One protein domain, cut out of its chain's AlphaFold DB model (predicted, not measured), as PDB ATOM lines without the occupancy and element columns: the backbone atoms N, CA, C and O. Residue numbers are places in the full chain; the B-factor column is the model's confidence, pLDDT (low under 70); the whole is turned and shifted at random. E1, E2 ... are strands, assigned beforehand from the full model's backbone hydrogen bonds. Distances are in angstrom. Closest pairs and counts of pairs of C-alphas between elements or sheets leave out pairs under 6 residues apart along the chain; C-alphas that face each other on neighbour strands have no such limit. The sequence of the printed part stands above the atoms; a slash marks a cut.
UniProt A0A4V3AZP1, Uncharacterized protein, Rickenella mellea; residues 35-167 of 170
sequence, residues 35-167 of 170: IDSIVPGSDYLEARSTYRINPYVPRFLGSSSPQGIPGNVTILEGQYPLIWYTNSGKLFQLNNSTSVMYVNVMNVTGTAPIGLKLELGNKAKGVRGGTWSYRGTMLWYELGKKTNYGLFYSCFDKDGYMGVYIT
ATOM      1  N   ILE A  35       9.245  34.717 -54.294       50.00
ATOM      2  CA  ILE A  35       8.104  34.915 -55.182       50.00
ATOM      3  C   ILE A  35       7.732  36.417 -55.303       50.00
ATOM      4  O   ILE A  35       7.183  36.820 -56.326       50.00
ATOM      5  N   ASP A  36       8.154  37.248 -54.340       48.56
ATOM      6  CA  ASP A  36       8.159  38.721 -54.378       48.56
ATOM      7  C   ASP A  36       8.828  39.349 -55.618       48.56
ATOM      8  O   ASP A  36       8.555  40.502 -55.937       48.56
ATOM      9  N   SER A  37       9.686  38.628 -56.353       50.44
ATOM     10  CA  SER A  37      10.318  39.138 -57.579       50.44
ATOM     11  C   SER A  37       9.532  38.841 -58.861       50.44
ATOM     12  O   SER A  37       9.906  39.333 -59.924       50.44
ATOM     13  N   ILE A  38       8.481  38.013 -58.800       63.38
ATOM     14  CA  ILE A  38       7.777  37.507 -59.995       63.38
ATOM     15  C   ILE A  38       6.591  38.403 -60.369       63.38
ATOM     16  O   ILE A  38       6.282  38.553 -61.552       63.38
ATOM     17  N   VAL A  39       5.937  39.034 -59.389       67.94
ATOM     18  CA  VAL A  39       4.794  39.924 -59.626       67.94
ATOM     19  C   VAL A  39       5.052  41.270 -58.947       67.94
ATOM     20  O   VAL A  39       4.969  41.362 -57.727       67.94
ATOM     21  N   PRO A  40       5.351  42.341 -59.705       70.19
ATOM     22  CA  PRO A  40       5.543  43.665 -59.125       70.19
ATOM     23  C   PRO A  40       4.349  44.078 -58.254       70.19
ATOM     24  O   PRO A  40       3.208  44.082 -58.719       70.19
ATOM     25  N   GLY A  41       4.612  44.427 -56.993       77.06
ATOM     26  CA  GLY A  41       3.573  44.797 -56.026       77.06
ATOM     27  C   GLY A  41       2.897  43.615 -55.323       77.06
ATOM     28  O   GLY A  41       1.822  43.800 -54.748       77.06
ATOM     29  N   SER A  42       3.487  42.417 -55.383       85.00
ATOM     30  CA  SER A  42       3.104  41.307 -54.515       85.00
ATOM     31  C   SER A  42       3.764  41.411 -53.145       85.00
ATOM     32  O   SER A  42       4.968  41.633 -53.076       85.00
ATOM     33  N   ASP A  43       2.982  41.232 -52.084       89.38
ATOM     34  CA  ASP A  43       3.456  41.243 -50.697       89.38
ATOM     35  C   ASP A  43       2.485  40.453 -49.796       89.38
ATOM     36  O   ASP A  43       1.388  40.059 -50.217       89.38
ATOM     37  N   TYR A  44       2.858  40.212 -48.544       91.81
ATOM     38  CA  TYR A  44       1.945  39.706 -47.529       91.81
ATOM     39  C   TYR A  44       1.063  40.823 -46.961       91.81
ATOM     40  O   TYR A  44       1.458  41.978 -46.831       91.81
ATOM     41  N   LEU A  45      -0.160  40.466 -46.571       93.81
ATOM     42  CA  LEU A  45      -1.098  41.401 -45.952       93.81
ATOM     43  C   LEU A  45      -1.160  41.150 -44.450       93.81
ATOM     44  O   LEU A  45      -1.781  40.188 -43.999       93.81
ATOM     45  N   GLU A  46      -0.515  42.015 -43.672       93.88
ATOM     46  CA  GLU A  46      -0.580  41.991 -42.210       93.88
ATOM     47  C   GLU A  46      -1.855  42.688 -41.711       93.88
ATOM     48  O   GLU A  46      -2.128  43.848 -42.025       93.88
ATOM     49  N   ALA A  47      -2.635  41.986 -40.894       92.88
ATOM     50  CA  ALA A  47      -3.805  42.527 -40.228       92.88
ATOM     51  C   ALA A  47      -3.409  43.143 -38.883       92.88
ATOM     52  O   ALA A  47      -2.996  42.449 -37.952       92.88
ATOM     53  N   ARG A  48      -3.596  44.459 -38.757       90.81
ATOM     54  CA  ARG A  48      -3.328  45.189 -37.515       90.81
ATOM     55  C   ARG A  48      -4.610  45.445 -36.743       90.81
ATOM     56  O   ARG A  48      -5.582  45.961 -37.283       90.81
ATOM     57  N   SER A  49      -4.594  45.099 -35.457       84.88
ATOM     58  CA  SER A  49      -5.665  45.473 -34.536       84.88
ATOM     59  C   SER A  49      -5.412  46.865 -33.962       84.88
ATOM     60  O   SER A  49      -4.266  47.256 -33.737       84.88
ATOM     61  N   THR A  50      -6.486  47.596 -33.672       77.50
ATOM     62  CA  THR A  50      -6.433  48.839 -32.890       77.50
ATOM     63  C   THR A  50      -5.989  48.591 -31.448       77.50
ATOM     64  O   THR A  50      -5.413  49.478 -30.819       77.50
ATOM     65  N   TYR A  51      -6.205  47.380 -30.929       79.50
ATOM     66  CA  TYR A  51      -5.788  46.985 -29.592       79.50
ATOM     67  C   TYR A  51      -4.381  46.387 -29.614       79.50
ATOM     68  O   TYR A  51      -4.092  45.448 -30.357       79.50
ATOM     69  N   ARG A  52      -3.499  46.914 -28.757       72.62
ATOM     70  CA  ARG A  52      -2.168  46.339 -28.542       72.62
ATOM     71  C   ARG A  52      -2.304  45.076 -27.698       72.62
ATOM     72  O   ARG A  52      -2.565  45.157 -26.503       72.62
ATOM     73  N   ILE A  53      -2.121  43.926 -28.331       72.31
ATOM     74  CA  ILE A  53      -2.034  42.635 -27.648       72.31
ATOM     75  C   ILE A  53      -0.562  42.400 -27.288       72.31
ATOM     76  O   ILE A  53       0.318  42.611 -28.123       72.31
ATOM     77  N   ASN A  54      -0.298  42.016 -26.039       75.00
ATOM     78  CA  ASN A  54       1.034  41.674 -25.543       75.00
ATOM     79  C   ASN A  54       1.027  40.209 -25.063       75.00
ATOM     80  O   ASN A  54       0.212  39.900 -24.190       75.00
ATOM     81  N   PRO A  55       1.892  39.313 -25.582       82.75
ATOM     82  CA  PRO A  55       2.905  39.541 -26.620       82.75
ATOM     83  C   PRO A  55       2.302  39.837 -28.000       82.75
ATOM     84  O   PRO A  55       1.212  39.374 -28.329       82.75
ATOM     85  N   TYR A  56       3.025  40.622 -28.803       85.88
ATOM     86  CA  TYR A  56       2.653  40.864 -30.196       85.88
ATOM     87  C   TYR A  56       2.814  39.571 -30.997       85.88
ATOM     88  O   TYR A  56       3.914  39.028 -31.091       85.88
ATOM     89  N   VAL A  57       1.717  39.107 -31.591       88.38
ATOM     90  CA  VAL A  57       1.707  37.975 -32.519       88.38
ATOM     91  C   VAL A  57       1.281  38.511 -33.885       88.38
ATOM     92  O   VAL A  57       0.180  39.062 -33.986       88.38
ATOM     93  N   PRO A  58       2.125  38.400 -34.926       89.69
ATOM     94  CA  PRO A  58       1.767  38.878 -36.249       89.69
ATOM     95  C   PRO A  58       0.598  38.060 -36.798       89.69
ATOM     96  O   PRO A  58       0.535  36.833 -36.653       89.69
ATOM     97  N   ARG A  59      -0.336  38.773 -37.425       92.38
ATOM     98  CA  ARG A  59      -1.550  38.214 -38.004       92.38
ATOM     99  C   ARG A  59      -1.587  38.544 -39.477       92.38
ATOM    100  O   ARG A  59      -1.440  39.706 -39.841       92.38
ATOM    101  N   PHE A  60      -1.818  37.548 -40.313       94.75
ATOM    102  CA  PHE A  60      -1.805  37.718 -41.759       94.75
ATOM    103  C   PHE A  60      -3.145  37.338 -42.364       94.75
ATOM    104  O   PHE A  60      -3.851  36.466 -41.855       94.75
ATOM    105  N   LEU A  61      -3.482  37.988 -43.473       94.81
ATOM    106  CA  LEU A  61      -4.579  37.556 -44.317       94.81
ATOM    107  C   LEU A  61      -4.245  36.177 -44.901       94.81
ATOM    108  O   LEU A  61      -3.157  35.955 -45.437       94.81
ATOM    109  N   GLY A  62      -5.193  35.256 -44.790       94.62
ATOM    110  CA  GLY A  62      -5.051  33.861 -45.171       94.62
ATOM    111  C   GLY A  62      -6.353  33.265 -45.695       94.62
ATOM    112  O   GLY A  62      -7.312  33.974 -46.004       94.62
ATOM    113  N   SER A  63      -6.375  31.941 -45.802       93.19
ATOM    114  CA  SER A  63      -7.546  31.159 -46.201       93.19
ATOM    115  C   SER A  63      -7.809  30.074 -45.169       93.19
ATOM    116  O   SER A  63      -6.866  29.476 -44.653       93.19
ATOM    117  N   SER A  64      -9.081  29.783 -44.897       90.50
ATOM    118  CA  SER A  64      -9.462  28.589 -44.131       90.50
ATOM    119  C   SER A  64      -9.255  27.294 -44.923       90.50
ATOM    120  O   SER A  64      -9.159  26.220 -44.337       90.50
ATOM    121  N   SER A  65      -9.237  27.388 -46.255       91.81
ATOM    122  CA  SER A  65      -9.035  26.253 -47.156       91.81
ATOM    123  C   SER A  65      -7.546  26.052 -47.468       91.81
ATOM    124  O   SER A  65      -6.782  27.021 -47.442       91.81
ATOM    125  N   PRO A  66      -7.122  24.826 -47.834       90.69
ATOM    126  CA  PRO A  66      -5.775  24.584 -48.342       90.69
ATOM    127  C   PRO A  66      -5.433  25.489 -49.533       90.69
ATOM    128  O   PRO A  66      -6.305  25.884 -50.310       90.69
ATOM    129  N   GLN A  67      -4.145  25.790 -49.699       88.50
ATOM    130  CA  GLN A  67      -3.661  26.622 -50.803       88.50
ATOM    131  C   GLN A  67      -4.080  26.032 -52.160       88.50
ATOM    132  O   GLN A  67      -4.004  24.825 -52.379       88.50
ATOM    133  N   GLY A  68      -4.545  26.889 -53.072       89.31
ATOM    134  CA  GLY A  68      -5.091  26.487 -54.373       89.31
ATOM    135  C   GLY A  68      -6.567  26.079 -54.362       89.31
ATOM    136  O   GLY A  68      -7.129  25.853 -55.434       89.31
ATOM    137  N   ILE A  69      -7.208  26.004 -53.191       94.69
ATOM    138  CA  ILE A  69      -8.621  25.640 -53.061       94.69
ATOM    139  C   ILE A  69      -9.440  26.882 -52.670       94.69
ATOM    140  O   ILE A  69      -9.085  27.564 -51.705       94.69
ATOM    141  N   PRO A  70     -10.554  27.172 -53.375       95.56
ATOM    142  CA  PRO A  70     -11.504  28.209 -52.980       95.56
ATOM    143  C   PRO A  70     -11.953  28.084 -51.519       95.56
ATOM    144  O   PRO A  70     -12.078  26.982 -50.976       95.56
ATOM    145  N   GLY A  71     -12.213  29.214 -50.871       93.94
ATOM    146  CA  GLY A  71     -12.541  29.218 -49.450       93.94
ATOM    147  C   GLY A  71     -12.724  30.598 -48.850       93.94
ATOM    148  O   GLY A  71     -12.496  31.621 -49.497       93.94
ATOM    149  N   ASN A  72     -13.115  30.618 -47.578       94.44
ATOM    150  CA  ASN A  72     -13.243  31.856 -46.823       94.44
ATOM    151  C   ASN A  72     -11.864  32.478 -46.608       94.44
ATOM    152  O   ASN A  72     -10.919  31.800 -46.199       94.44
ATOM    153  N   VAL A  73     -11.777  33.789 -46.821       95.38
ATOM    154  CA  VAL A  73     -10.608  34.555 -46.392       95.38
ATOM    155  C   VAL A  73     -10.685  34.733 -44.881       95.38
ATOM    156  O   VAL A  73     -11.728  35.125 -44.355       95.38
ATOM    157  N   THR A  74      -9.590  34.448 -44.187       95.38
ATOM    158  CA  THR A  74      -9.490  34.486 -42.721       95.38
ATOM    159  C   THR A  74      -8.234  35.223 -42.276       95.38
ATOM    160  O   THR A  74      -7.397  35.598 -43.095       95.38
ATOM    161  N   ILE A  75      -8.110  35.458 -40.970       93.81
ATOM    162  CA  ILE A  75      -6.882  35.958 -40.354       93.81
ATOM    163  C   ILE A  75      -6.188  34.796 -39.649       93.81
ATOM    164  O   ILE A  75      -6.806  34.119 -38.828       93.81
ATOM    165  N   LEU A  76      -4.917  34.574 -39.973       92.25
ATOM    166  CA  LEU A  76      -4.088  33.506 -39.415       92.25
ATOM    167  C   LEU A  76      -2.997  34.106 -38.524       92.25
ATOM    168  O   LEU A  76      -2.384  35.111 -38.882       92.25
ATOM    169  N   GLU A  77      -2.747  33.493 -37.367       90.00
ATOM    170  CA  GLU A  77      -1.715  33.927 -36.418       90.00
ATOM    171  C   GLU A  77      -0.441  33.092 -36.583       90.00
ATOM    172  O   GLU A  77      -0.511  31.865 -36.630       90.00
ATOM    173  N   GLY A  78       0.729  33.737 -36.656       74.12
ATOM    174  CA  GLY A  78       2.032  33.053 -36.587       74.12
ATOM    175  C   GLY A  78       2.345  32.050 -37.712       74.12
ATOM    176  O   GLY A  78       3.345  31.339 -37.629       74.12
ATOM    177  N   GLN A  79       1.513  31.976 -38.751       75.31
ATOM    178  CA  GLN A  79       1.675  31.068 -39.887       75.31
ATOM    179  C   GLN A  79       2.433  31.741 -41.041       75.31
ATOM    180  O   GLN A  79       2.477  32.967 -41.134       75.31
ATOM    181  N   TYR A  80       3.013  30.933 -41.938       80.81
ATOM    182  CA  TYR A  80       3.621  31.409 -43.183       80.81
ATOM    183  C   TYR A  80       2.617  32.259 -43.979       80.81
ATOM    184  O   TYR A  80       1.570  31.730 -44.373       80.81
ATOM    185  N   PRO A  81       2.898  33.554 -44.208       87.38
ATOM    186  CA  PRO A  81       1.954  34.434 -44.871       87.38
ATOM    187  C   PRO A  81       1.792  34.055 -46.343       87.38
ATOM    188  O   PRO A  81       2.760  33.733 -47.034       87.38
ATOM    189  N   LEU A  82       0.552  34.118 -46.829       90.88
ATOM    190  CA  LEU A  82       0.275  34.019 -48.258       90.88
ATOM    191  C   LEU A  82       0.648  35.331 -48.952       90.88
ATOM    192  O   LEU A  82       0.595  36.401 -48.346       90.88
ATOM    193  N   ILE A  83       0.995  35.228 -50.233       91.50
ATOM    194  CA  ILE A  83       1.359  36.371 -51.070       91.50
ATOM    195  C   ILE A  83       0.119  36.865 -51.813       91.50
ATOM    196  O   ILE A  83      -0.622  36.083 -52.424       91.50
ATOM    197  N   TRP A  84      -0.084  38.176 -51.774       93.31
ATOM    198  CA  TRP A  84      -1.226  38.872 -52.348       93.31
ATOM    199  C   TRP A  84      -0.739  39.975 -53.270       93.31
ATOM    200  O   TRP A  84       0.294  40.586 -53.025       93.31
ATOM    201  N   TYR A  85      -1.487  40.268 -54.326       92.88
ATOM    202  CA  TYR A  85      -1.161  41.395 -55.194       92.88
ATOM    203  C   TYR A  85      -2.415  42.002 -55.807       92.88
ATOM    204  O   TYR A  85      -3.431  41.332 -56.014       92.88
ATOM    205  N   THR A  86      -2.335  43.290 -56.120       93.25
ATOM    206  CA  THR A  86      -3.407  44.009 -56.809       93.25
ATOM    207  C   THR A  86      -3.047  44.219 -58.269       93.25
ATOM    208  O   THR A  86      -1.977  44.738 -58.571       93.25
ATOM    209  N   ASN A  87      -3.954  43.890 -59.183       92.88
ATOM    210  CA  ASN A  87      -3.815  44.213 -60.598       92.88
ATOM    211  C   ASN A  87      -5.152  44.718 -61.149       92.88
ATOM    212  O   ASN A  87      -6.182  44.066 -60.986       92.88
ATOM    213  N   SER A  88      -5.133  45.885 -61.803       93.12
ATOM    214  CA  SER A  88      -6.299  46.469 -62.480       93.12
ATOM    215  C   SER A  88      -7.540  46.563 -61.579       93.12
ATOM    216  O   SER A  88      -8.659  46.241 -61.979       93.12
ATOM    217  N   GLY A  89      -7.332  46.954 -60.319       93.81
ATOM    218  CA  GLY A  89      -8.410  47.087 -59.343       93.81
ATOM    219  C   GLY A  89      -8.939  45.769 -58.777       93.81
ATOM    220  O   GLY A  89      -9.984  45.754 -58.127       93.81
ATOM    221  N   LYS A  90      -8.268  44.646 -59.032       95.81
ATOM    222  CA  LYS A  90      -8.610  43.330 -58.488       95.81
ATOM    223  C   LYS A  90      -7.506  42.855 -57.563       95.81
ATOM    224  O   LYS A  90      -6.335  43.097 -57.836       95.81
ATOM    225  N   LEU A  91      -7.896  42.196 -56.478       95.88
ATOM    226  CA  LEU A  91      -6.977  41.573 -55.542       95.88
ATOM    227  C   LEU A  91      -6.914  40.079 -55.829       95.88
ATOM    228  O   LEU A  91      -7.939  39.418 -56.026       95.88
ATOM    229  N   PHE A  92      -5.694  39.572 -55.844       95.75
ATOM    230  CA  PHE A  92      -5.387  38.191 -56.134       95.75
ATOM    231  C   PHE A  92      -4.553  37.599 -55.013       95.75
ATOM    232  O   PHE A  92      -3.734  38.285 -54.403       95.75
ATOM    233  N   GLN A  93      -4.748  36.307 -54.793       95.19
ATOM    234  CA  GLN A  93      -3.891  35.493 -53.953       95.19
ATOM    235  C   GLN A  93      -3.077  34.568 -54.843       95.19
ATOM    236  O   GLN A  93      -3.621  33.885 -55.713       95.19
ATOM    237  N   LEU A  94      -1.767  34.556 -54.639       92.19
ATOM    238  CA  LEU A  94      -0.866  33.720 -55.410       92.19
ATOM    239  C   LEU A  94      -0.739  32.343 -54.750       92.19
ATOM    240  O   LEU A  94      -0.310  32.221 -53.601       92.19
ATOM    241  N   ASN A  95      -1.103  31.291 -55.480       88.62
ATOM    242  CA  ASN A  95      -1.030  29.918 -54.969       88.62
ATOM    243  C   ASN A  95       0.280  29.225 -55.294       88.62
ATOM    244  O   ASN A  95       0.778  28.430 -54.508       88.62
ATOM    245  N   ASN A  96       0.812  29.489 -56.475       82.94
ATOM    246  CA  ASN A  96       2.070  28.946 -56.956       82.94
ATOM    247  C   ASN A  96       2.585  29.858 -58.082       82.94
ATOM    248  O   ASN A  96       2.030  30.928 -58.328       82.94
ATOM    249  N   SER A  97       3.624  29.427 -58.794       78.12
ATOM    250  CA  SER A  97       4.229  30.201 -59.883       78.12
ATOM    251  C   SER A  97       3.323  30.413 -61.103       78.12
ATOM    252  O   SER A  97       3.652  31.236 -61.952       78.12
ATOM    253  N   THR A  98       2.205  29.689 -61.225       83.38
ATOM    254  CA  THR A  98       1.378  29.681 -62.446       83.38
ATOM    255  C   THR A  98      -0.114  29.898 -62.209       83.38
ATOM    256  O   THR A  98      -0.875  29.997 -63.170       83.38
ATOM    257  N   SER A  99      -0.565  29.979 -60.958       90.12
ATOM    258  CA  SER A  99      -1.981  30.059 -60.610       90.12
ATOM    259  C   SER A  99      -2.249  31.073 -59.508       90.12
ATOM    260  O   SER A  99      -1.522  31.206 -58.519       90.12
ATOM    261  N   VAL A 100      -3.362  31.772 -59.700       94.31
ATOM    262  CA  VAL A 100      -3.861  32.814 -58.813       94.31
ATOM    263  C   VAL A 100      -5.328  32.558 -58.511       94.31
ATOM    264  O   VAL A 100      -6.066  32.043 -59.354       94.31
ATOM    265  N   MET A 101      -5.757  32.935 -57.315       96.12
ATOM    266  CA  MET A 101      -7.163  32.989 -56.940       96.12
ATOM    267  C   MET A 101      -7.634  34.435 -56.861       96.12
ATOM    268  O   MET A 101      -6.901  35.330 -56.448       96.12
ATOM    269  N   TYR A 102      -8.881  34.653 -57.258       97.31
ATOM    270  CA  TYR A 102      -9.560  35.933 -57.139       97.31
ATOM    271  C   TYR A 102     -10.051  36.117 -55.712       97.31
ATOM    272  O   TYR A 102     -10.747  35.245 -55.189       97.31
ATOM    273  N   VAL A 103      -9.757  37.274 -55.120       97.25
ATOM    274  CA  VAL A 103     -10.419  37.710 -53.890       97.25
ATOM    275  C   VAL A 103     -11.726  38.392 -54.265       97.25
ATOM    276  O   VAL A 103     -11.762  39.522 -54.761       97.25
ATOM    277  N   ASN A 104     -12.814  37.670 -54.044       97.56
ATOM    278  CA  ASN A 104     -14.164  38.109 -54.329       97.56
ATOM    279  C   ASN A 104     -14.781  38.755 -53.093       97.56
ATOM    280  O   ASN A 104     -14.575  38.305 -51.969       97.56
ATOM    281  N   VAL A 105     -15.574  39.798 -53.322       96.19
ATOM    282  CA  VAL A 105     -16.374  40.447 -52.282       96.19
ATOM    283  C   VAL A 105     -17.817  40.019 -52.480       96.19
ATOM    284  O   VAL A 105     -18.478  40.439 -53.431       96.19
ATOM    285  N   MET A 106     -18.291  39.142 -51.609       94.12
ATOM    286  CA  MET A 106     -19.590  38.493 -51.702       94.12
ATOM    287  C   MET A 106     -20.596  39.207 -50.807       94.12
ATOM    288  O   MET A 106     -20.301  39.508 -49.653       94.12
ATOM    289  N   ASN A 107     -21.792  39.464 -51.336       91.62
ATOM    290  CA  ASN A 107     -22.896  39.962 -50.526       91.62
ATOM    291  C   ASN A 107     -23.453  38.805 -49.693       91.62
ATOM    292  O   ASN A 107     -23.858  37.786 -50.257       91.62
ATOM    293  N   VAL A 108     -23.446  38.959 -48.374       87.44
ATOM    294  CA  VAL A 108     -23.886  37.932 -47.432       87.44
ATOM    295  C   VAL A 108     -24.989  38.475 -46.534       87.44
ATOM    296  O   VAL A 108     -24.890  39.555 -45.956       87.44
ATOM    297  N   THR A 109     -26.059  37.698 -46.403       73.19
ATOM    298  CA  THR A 109     -27.157  37.961 -45.474       73.19
ATOM    299  C   THR A 109     -26.982  37.047 -44.260       73.19
ATOM    300  O   THR A 109     -27.001  35.825 -44.389       73.19
ATOM    301  N   GLY A 110     -26.752  37.617 -43.073       63.19
ATOM    302  CA  GLY A 110     -26.663  36.831 -41.829       63.19
ATOM    303  C   GLY A 110     -25.686  37.353 -40.777       63.19
ATOM    304  O   GLY A 110     -25.853  37.038 -39.605       63.19
ATOM    305  N   THR A 111     -24.718  38.188 -41.155       61.69
ATOM    306  CA  THR A 111     -23.762  38.829 -40.236       61.69
ATOM    307  C   THR A 111     -24.042  40.332 -40.166       61.69
ATOM    308  O   THR A 111     -23.427  41.128 -40.867       61.69
ATOM    309  N   ALA A 112     -25.028  40.757 -39.373       55.03
ATOM    310  CA  ALA A 112     -25.285  42.187 -39.155       55.03
ATOM    311  C   ALA A 112     -24.159  42.807 -38.297       55.03
ATOM    312  O   ALA A 112     -23.750  42.156 -37.335       55.03
ATOM    313  N   PRO A 113     -23.655  44.034 -38.566       61.91
ATOM    314  CA  PRO A 113     -23.970  44.997 -39.637       61.91
ATOM    315  C   PRO A 113     -23.071  44.894 -40.895       61.91
ATOM    316  O   PRO A 113     -23.092  45.786 -41.742       61.91
ATOM    317  N   ILE A 114     -22.258  43.842 -41.034       70.56
ATOM    318  CA  ILE A 114     -21.192  43.763 -42.040       70.56
ATOM    319  C   ILE A 114     -21.627  42.833 -43.184       70.56
ATOM    320  O   ILE A 114     -21.491  41.612 -43.118       70.56
ATOM    321  N   GLY A 115     -22.199  43.429 -44.233       83.62
ATOM    322  CA  GLY A 115     -22.883  42.704 -45.316       83.62
ATOM    323  C   GLY A 115     -21.992  42.174 -46.445       83.62
ATOM    324  O   GLY A 115     -22.507  41.580 -47.390       83.62
ATOM    325  N   LEU A 116     -20.677  42.399 -46.395       92.69
ATOM    326  CA  LEU A 116     -19.755  41.982 -47.451       92.69
ATOM    327  C   LEU A 116     -18.646  41.095 -46.885       92.69
ATOM    328  O   LEU A 116     -17.921  41.510 -45.985       92.69
ATOM    329  N   LYS A 117     -18.502  39.892 -47.441       94.00
ATOM    330  CA  LYS A 117     -17.520  38.874 -47.042       94.00
ATOM    331  C   LYS A 117     -16.453  38.705 -48.117       94.00
ATOM    332  O   LYS A 117     -16.768  38.736 -49.306       94.00
ATOM    333  N   LEU A 118     -15.207  38.499 -47.709       95.69
ATOM    334  CA  LEU A 118     -14.115  38.144 -48.611       95.69
ATOM    335  C   LEU A 118     -14.059  36.623 -48.798       95.69
ATOM    336  O   LEU A 118     -14.030  35.858 -47.831       95.69
ATOM    337  N   GLU A 119     -13.997  36.188 -50.051       95.94
ATOM    338  CA  GLU A 119     -13.929  34.775 -50.422       95.94
ATOM    339  C   GLU A 119     -12.955  34.570 -51.585       95.94
ATOM    340  O   GLU A 119     -12.972  35.310 -52.571       95.94
ATOM    341  N   LEU A 120     -12.107  33.550 -51.488       97.12
ATOM    342  CA  LEU A 120     -11.219  33.130 -52.564       97.12
ATOM    343  C   LEU A 120     -11.966  32.252 -53.556       97.12
ATOM    344  O   LEU A 120     -12.649  31.304 -53.176       97.12
ATOM    345  N   GLY A 121     -11.784  32.520 -54.846       96.69
ATOM    346  CA  GLY A 121     -12.347  31.685 -55.897       96.69
ATOM    347  C   GLY A 121     -11.515  31.657 -57.171       96.69
ATOM    348  O   GLY A 121     -10.714  32.544 -57.450       96.69
ATOM    349  N   ASN A 122     -11.769  30.657 -58.011       95.62
ATOM    350  CA  ASN A 122     -11.051  30.476 -59.282       95.62
ATOM    351  C   ASN A 122     -11.448  31.495 -60.366       95.62
ATOM    352  O   ASN A 122     -10.852  31.533 -61.438       95.62
ATOM    353  N   LYS A 123     -12.502  32.282 -60.131       96.00
ATOM    354  CA  LYS A 123     -13.038  33.274 -61.070       96.00
ATOM    355  C   LYS A 123     -13.514  34.503 -60.304       96.00
ATOM    356  O   LYS A 123     -13.988  34.366 -59.174       96.00
ATOM    357  N   ALA A 124     -13.463  35.660 -60.959       95.06
ATOM    358  CA  ALA A 124     -14.063  36.888 -60.452       95.06
ATOM    359  C   ALA A 124     -15.582  36.718 -60.278       95.06
ATOM    360  O   ALA A 124     -16.292  36.363 -61.222       95.06
ATOM    361  N   LYS A 125     -16.074  36.975 -59.068       95.00
ATOM    362  CA  LYS A 125     -17.482  36.909 -58.661       95.00
ATOM    363  C   LYS A 125     -17.773  37.972 -57.596       95.00
ATOM    364  O   LYS A 125     -16.874  38.670 -57.132       95.00
ATOM    365  N   GLY A 126     -19.042  38.081 -57.213       91.44
ATOM    366  CA  GLY A 126     -19.486  38.972 -56.144       91.44
ATOM    367  C   GLY A 126     -19.927  40.346 -56.637       91.44
ATOM    368  O   GLY A 126     -20.427  40.493 -57.758       91.44
ATOM    369  N   VAL A 127     -19.793  41.343 -55.766       92.44
ATOM    370  CA  VAL A 127     -20.251  42.714 -55.998       92.44
ATOM    371  C   VAL A 127     -19.517  43.335 -57.188       92.44
ATOM    372  O   VAL A 127     -18.289  43.307 -57.292       92.44
ATOM    373  N   ARG A 128     -20.293  43.907 -58.115       93.62
ATOM    374  CA  ARG A 128     -19.779  44.560 -59.326       93.62
ATOM    375  C   ARG A 128     -19.415  46.016 -59.050       93.62
ATOM    376  O   ARG A 128     -20.039  46.666 -58.221       93.62
ATOM    377  N   GLY A 129     -18.432  46.529 -59.790       92.69
ATOM    378  CA  GLY A 129     -17.985  47.925 -59.686       92.69
ATOM    379  C   GLY A 129     -17.058  48.218 -58.504       92.69
ATOM    380  O   GLY A 129     -16.698  49.372 -58.305       92.69
ATOM    381  N   GLY A 130     -16.672  47.192 -57.740       94.75
ATOM    382  CA  GLY A 130     -15.683  47.320 -56.678       94.75
ATOM    383  C   GLY A 130     -14.242  47.227 -57.178       94.75
ATOM    384  O   GLY A 130     -13.930  46.412 -58.067       94.75
ATOM    385  N   THR A 131     -13.385  48.027 -56.554       96.38
ATOM    386  CA  THR A 131     -11.971  48.196 -56.891       96.38
ATOM    387  C   THR A 131     -11.112  48.074 -55.637       96.38
ATOM    388  O   THR A 131     -11.394  48.695 -54.618       96.38
ATOM    389  N   TRP A 132     -10.046  47.287 -55.731       95.88
ATOM    390  CA  TRP A 132      -8.987  47.202 -54.732       95.88
ATOM    391  C   TRP A 132      -7.861  48.176 -55.066       95.88
ATOM    392  O   TRP A 132      -7.405  48.220 -56.211       95.88
ATOM    393  N   SER A 133      -7.391  48.927 -54.076       93.56
ATOM    394  CA  SER A 133      -6.274  49.858 -54.235       93.56
ATOM    395  C   SER A 133      -5.446  49.949 -52.956       93.56
ATOM    396  O   SER A 133      -5.958  49.755 -51.854       93.56
ATOM    397  N   TYR A 134      -4.156  50.244 -53.094       91.69
ATOM    398  CA  TYR A 134      -3.310  50.589 -51.953       91.69
ATOM    399  C   TYR A 134      -3.320  52.104 -51.730       91.69
ATOM    400  O   TYR A 134      -3.128  52.888 -52.662       91.69
ATOM    401  N   ARG A 135      -3.516  52.523 -50.477       91.50
ATOM    402  CA  ARG A 135      -3.338  53.906 -50.010       91.50
ATOM    403  C   ARG A 135      -2.205  53.912 -48.986       91.50
ATOM    404  O   ARG A 135      -2.402  53.564 -47.822       91.50
ATOM    405  N   GLY A 136      -0.997  54.254 -49.434       89.44
ATOM    406  CA  GLY A 136       0.215  54.015 -48.645       89.44
ATOM    407  C   GLY A 136       0.434  52.512 -48.465       89.44
ATOM    408  O   GLY A 136       0.471  51.782 -49.449       89.44
ATOM    409  N   THR A 137       0.525  52.048 -47.218       89.31
ATOM    410  CA  THR A 137       0.683  50.621 -46.873       89.31
ATOM    411  C   THR A 137      -0.639  49.929 -46.525       89.31
ATOM    412  O   THR A 137      -0.629  48.804 -46.034       89.31
ATOM    413  N   MET A 138      -1.783  50.601 -46.700       92.94
ATOM    414  CA  MET A 138      -3.097  50.055 -46.350       92.94
ATOM    415  C   MET A 138      -3.862  49.629 -47.598       92.94
ATOM    416  O   MET A 138      -3.976  50.393 -48.559       92.94
ATOM    417  N   LEU A 139      -4.430  48.426 -47.553       94.88
ATOM    418  CA  LEU A 139      -5.299  47.902 -48.600       94.88
ATOM    419  C   LEU A 139      -6.723  48.431 -48.425       94.88
ATOM    420  O   LEU A 139      -7.330  48.259 -47.370       94.88
ATOM    421  N   TRP A 140      -7.257  49.061 -49.463       96.06
ATOM    422  CA  TRP A 140      -8.598  49.633 -49.487       96.06
ATOM    423  C   TRP A 140      -9.467  48.916 -50.513       96.06
ATOM    424  O   TRP A 140      -8.993  48.442 -51.550       96.06
ATOM    425  N   TYR A 141     -10.763  48.883 -50.224       96.25
ATOM    426  CA  TYR A 141     -11.803  48.528 -51.171       96.25
ATOM    427  C   TYR A 141     -12.722  49.729 -51.380       96.25
ATOM    428  O   TYR A 141     -13.226  50.332 -50.428       96.25
ATOM    429  N   GLU A 142     -12.932  50.077 -52.641       95.94
ATOM    430  CA  GLU A 142     -13.767  51.188 -53.082       95.94
ATOM    431  C   GLU A 142     -14.944  50.634 -53.889       95.94
ATOM    432  O   GLU A 142     -14.760  49.816 -54.793       95.94
ATOM    433  N   LEU A 143     -16.161  51.084 -53.578       94.75
ATOM    434  CA  LEU A 143     -17.384  50.719 -54.286       94.75
ATOM    435  C   LEU A 143     -18.176  51.983 -54.627       94.75
ATOM    436  O   LEU A 143     -18.927  52.527 -53.812       94.75
ATOM    437  N   GLY A 144     -18.002  52.473 -55.855       92.31
ATOM    438  CA  GLY A 144     -18.573  53.748 -56.280       92.31
ATOM    439  C   GLY A 144     -17.977  54.915 -55.487       92.31
ATOM    440  O   GLY A 144     -16.801  55.215 -55.630       92.31
ATOM    441  N   LYS A 145     -18.795  55.582 -54.663       92.62
ATOM    442  CA  LYS A 145     -18.361  56.692 -53.786       92.62
ATOM    443  C   LYS A 145     -18.039  56.253 -52.353       92.62
ATOM    444  O   LYS A 145     -17.689  57.095 -51.535       92.62
ATOM    445  N   LYS A 146     -18.222  54.969 -52.042       93.56
ATOM    446  CA  LYS A 146     -18.052  54.413 -50.700       93.56
ATOM    447  C   LYS A 146     -16.732  53.663 -50.579       93.56
ATOM    448  O   LYS A 146     -16.229  53.140 -51.576       93.56
ATOM    449  N   THR A 147     -16.186  53.575 -49.372       94.44
ATOM    450  CA  THR A 147     -14.925  52.873 -49.115       94.44
ATOM    451  C   THR A 147     -14.894  52.295 -47.709       94.44
ATOM    452  O   THR A 147     -15.482  52.848 -46.786       94.44
ATOM    453  N   ASN A 148     -14.174  51.190 -47.534       94.25
ATOM    454  CA  ASN A 148     -13.953  50.623 -46.209       94.25
ATOM    455  C   ASN A 148     -12.856  51.343 -45.406       94.25
ATOM    456  O   ASN A 148     -12.597  50.937 -44.280       94.25
ATOM    457  N   TYR A 149     -12.165  52.343 -45.972       93.56
ATOM    458  CA  TYR A 149     -11.049  53.057 -45.324       93.56
ATOM    459  C   TYR A 149      -9.939  52.133 -44.779       93.56
ATOM    460  O   TYR A 149      -9.245  52.472 -43.822       93.56
ATOM    461  N   GLY A 150      -9.773  50.945 -45.369       93.38
ATOM    462  CA  GLY A 150      -8.833  49.929 -44.887       93.38
ATOM    463  C   GLY A 150      -9.263  49.203 -43.607       93.38
ATOM    464  O   GLY A 150      -8.449  48.510 -43.000       93.38
ATOM    465  N   LEU A 151     -10.528  49.329 -43.198       93.12
ATOM    466  CA  LEU A 151     -11.100  48.599 -42.072       93.12
ATOM    467  C   LEU A 151     -11.671  47.255 -42.526       93.12
ATOM    468  O   LEU A 151     -12.438  47.151 -43.489       93.12
ATOM    469  N   PHE A 152     -11.280  46.219 -41.793       93.56
ATOM    470  CA  PHE A 152     -11.697  44.841 -41.993       93.56
ATOM    471  C   PHE A 152     -12.109  44.258 -40.647       93.56
ATOM    472  O   PHE A 152     -11.517  44.564 -39.611       93.56
ATOM    473  N   TYR A 153     -13.105  43.386 -40.674       92.19
ATOM    474  CA  TYR A 153     -13.646  42.740 -39.489       92.19
ATOM    475  C   TYR A 153     -13.441  41.244 -39.609       92.19
ATOM    476  O   TYR A 153     -13.702  40.663 -40.659       92.19
ATOM    477  N   SER A 154     -12.997  40.617 -38.526       91.31
ATOM    478  CA  SER A 154     -12.913  39.165 -38.445       91.31
ATOM    479  C   SER A 154     -14.071  38.671 -37.583       91.31
ATOM    480  O   SER A 154     -14.145  39.019 -36.405       91.31
ATOM    481  N   CYS A 155     -14.978  37.886 -38.161       88.81
ATOM    482  CA  CYS A 155     -16.185  37.406 -37.483       88.81
ATOM    483  C   CYS A 155     -16.465  35.942 -37.830       88.81
ATOM    484  O   CYS A 155     -16.079  35.468 -38.898       88.81
ATOM    485  N   PHE A 156     -17.179  35.242 -36.953       89.62
ATOM    486  CA  PHE A 156     -17.757  33.946 -37.294       89.62
ATOM    487  C   PHE A 156     -18.966  34.145 -38.216       89.62
ATOM    488  O   PHE A 156     -19.766  35.057 -38.003       89.62
ATOM    489  N   ASP A 157     -19.087  33.318 -39.252       84.62
ATOM    490  CA  ASP A 157     -20.323  33.206 -40.016       84.62
ATOM    491  C   ASP A 157     -21.383  32.399 -39.254       84.62
ATOM    492  O   ASP A 157     -21.153  31.876 -38.162       84.62
ATOM    493  N   LYS A 158     -22.577  32.310 -39.846       81.25
ATOM    494  CA  LYS A 158     -23.713  31.549 -39.307       81.25
ATOM    495  C   LYS A 158     -23.401  30.063 -39.077       81.25
ATOM    496  O   LYS A 158     -24.081  29.426 -38.280       81.25
ATOM    497  N   ASP A 159     -22.410  29.531 -39.788       85.44
ATOM    498  CA  ASP A 159     -22.003  28.132 -39.748       85.44
ATOM    499  C   ASP A 159     -20.814  27.929 -38.779       85.44
ATOM    500  O   ASP A 159     -20.317  26.816 -38.623       85.44
ATOM    501  N   GLY A 160     -20.377  28.993 -38.088       86.81
ATOM    502  CA  GLY A 160     -19.305  28.966 -37.095       86.81
ATOM    503  C   GLY A 160     -17.895  29.063 -37.680       86.81
ATOM    504  O   GLY A 160     -16.923  28.900 -36.943       86.81
ATOM    505  N   TYR A 161     -17.745  29.348 -38.976       88.81
ATOM    506  CA  TYR A 161     -16.436  29.523 -39.598       88.81
ATOM    507  C   TYR A 161     -15.980  30.972 -39.520       88.81
ATOM    508  O   TYR A 161     -16.742  31.902 -39.785       88.81
ATOM    509  N   MET A 162     -14.705  31.181 -39.198       91.44
ATOM    510  CA  MET A 162     -14.127  32.520 -39.233       91.44
ATOM    511  C   MET A 162     -14.094  33.041 -40.674       91.44
ATOM    512  O   MET A 162     -13.846  32.289 -41.618       91.44
ATOM    513  N   GLY A 163     -14.320  34.339 -40.838       93.44
ATOM    514  CA  GLY A 163     -14.231  35.030 -42.116       93.44
ATOM    515  C   GLY A 163     -13.812  36.485 -41.944       93.44
ATOM    516  O   GLY A 163     -13.940  37.055 -40.858       93.44
ATOM    517  N   VAL A 164     -13.326  37.077 -43.031       94.62
ATOM    518  CA  VAL A 164     -13.028  38.505 -43.126       94.62
ATOM    519  C   VAL A 164     -14.151  39.221 -43.862       94.62
ATOM    520  O   VAL A 164     -14.586  38.802 -44.936       94.62
ATOM    521  N   TYR A 165     -14.591  40.330 -43.284       94.25
ATOM    522  CA  TYR A 165     -15.719  41.114 -43.746       94.25
ATOM    523  C   TYR A 165     -15.352  42.591 -43.863       94.25
ATOM    524  O   TYR A 165     -14.450  43.080 -43.180       94.25
ATOM    525  N   ILE A 166     -16.077  43.308 -44.717       93.12
ATOM    526  CA  ILE A 166     -15.919  44.747 -44.935       93.12
ATOM    527  C   ILE A 166     -17.267  45.459 -44.871       93.12
ATOM    528  O   ILE A 166     -18.298  44.931 -45.288       93.12
ATOM    529  N   THR A 167     -17.248  46.692 -44.380       91.25
ATOM    530  CA  THR A 167     -18.366  47.634 -44.486       91.25
ATOM    531  C   THR A 167     -17.943  48.800 -45.373       91.25
ATOM    532  O   THR A 167     -16.765  49.138 -45.435       91.25
TER     533      THR A 167
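What this domain is: This is residues 35 to 167 of the 170 residues of an uncharacterized protein of Rickenella mellea (UniProt A0A4V3AZP1). A strongly twisted, branched sheet of nine strands folds round on itself like an unfinished barrel, its edge strands E1 and E2 coming back near each other, and the hairpin of E8 and E9 covers part of it as the second sheet of a sandwich. The hairpin of E10 and E11 branches off at E7, and residues 50 to 56 stick out as a free loop. The printed part has 133 residues with eleven named strands, E1 to E11 in order along the chain, and no named helix; the class is all strand, though the strands hold 60 residues, under half. Neighbour strands are antiparallel in both sheets. The whole is compact, with a radius of gyration of the C-alphas of 14.2 A and spans of 40 by 40 by 30 A.

How they stand to each other: E1, residues 42 to 44, is the antiparallel neighbour of E4, residues 83 to 87, with N 43 and O 84 within hydrogen-bond range at 2.9 A. E2, residues 59 to 63, and E3, residues 71 to 77, form a hairpin, with N 60 and O 76 2.9 A apart. E4 begins a meander, each strand the antiparallel neighbour of the one before, with E5, residues 90 to 94, E6, residues 100 to 107, and E7, residues 116 to 121. Its pairs include N 85 and O 92 at 3.0 A, N 93 and O 101 at 2.9 A, and N 104 and O 119 at 2.8 A. E7 has three neighbours: E6 on one side, and on the other side E3 beside residues 118 to 120 and E11, residues 162 to 166, beside residues 116 to 118. N 120 and O 71 are 2.8 A apart, and N 118 and O 164 2.9 A. E10, residues 153 to 156, forms a hairpin with E11, N 153 and O 165 being 2.9 A apart. E8, residues 130 to 135, and E9, residues 138 to 143, form a hairpin, with N 133 and O 140 3.0 A apart. This sheet and the branched one make a sandwich, two sheets face to face, with facing parts 8.9 A centre to centre and strands at 59 degrees. The closest C-alphas of E5 and E8 are those of Lys 90 and Trp 132, 5.4 A apart.

Where its parts are: E1 begins at C-alpha 42, (3.104, 41.307, -54.515). E6 is 22.0 A long from first to last C-alpha, E3 17.6 A and E9 16.4 A. E11 ends at C-alpha 166, (-15.919, 44.747, -44.935).

The domain as a whole: The C-alphas farthest apart, those of Ser 37 and Gly 110, are 40.3 A apart. The printed part has no cut, and E1 to E2 is the long link. In this model pLDDT is under 70 at residues 35 to 39 and 110 to 113.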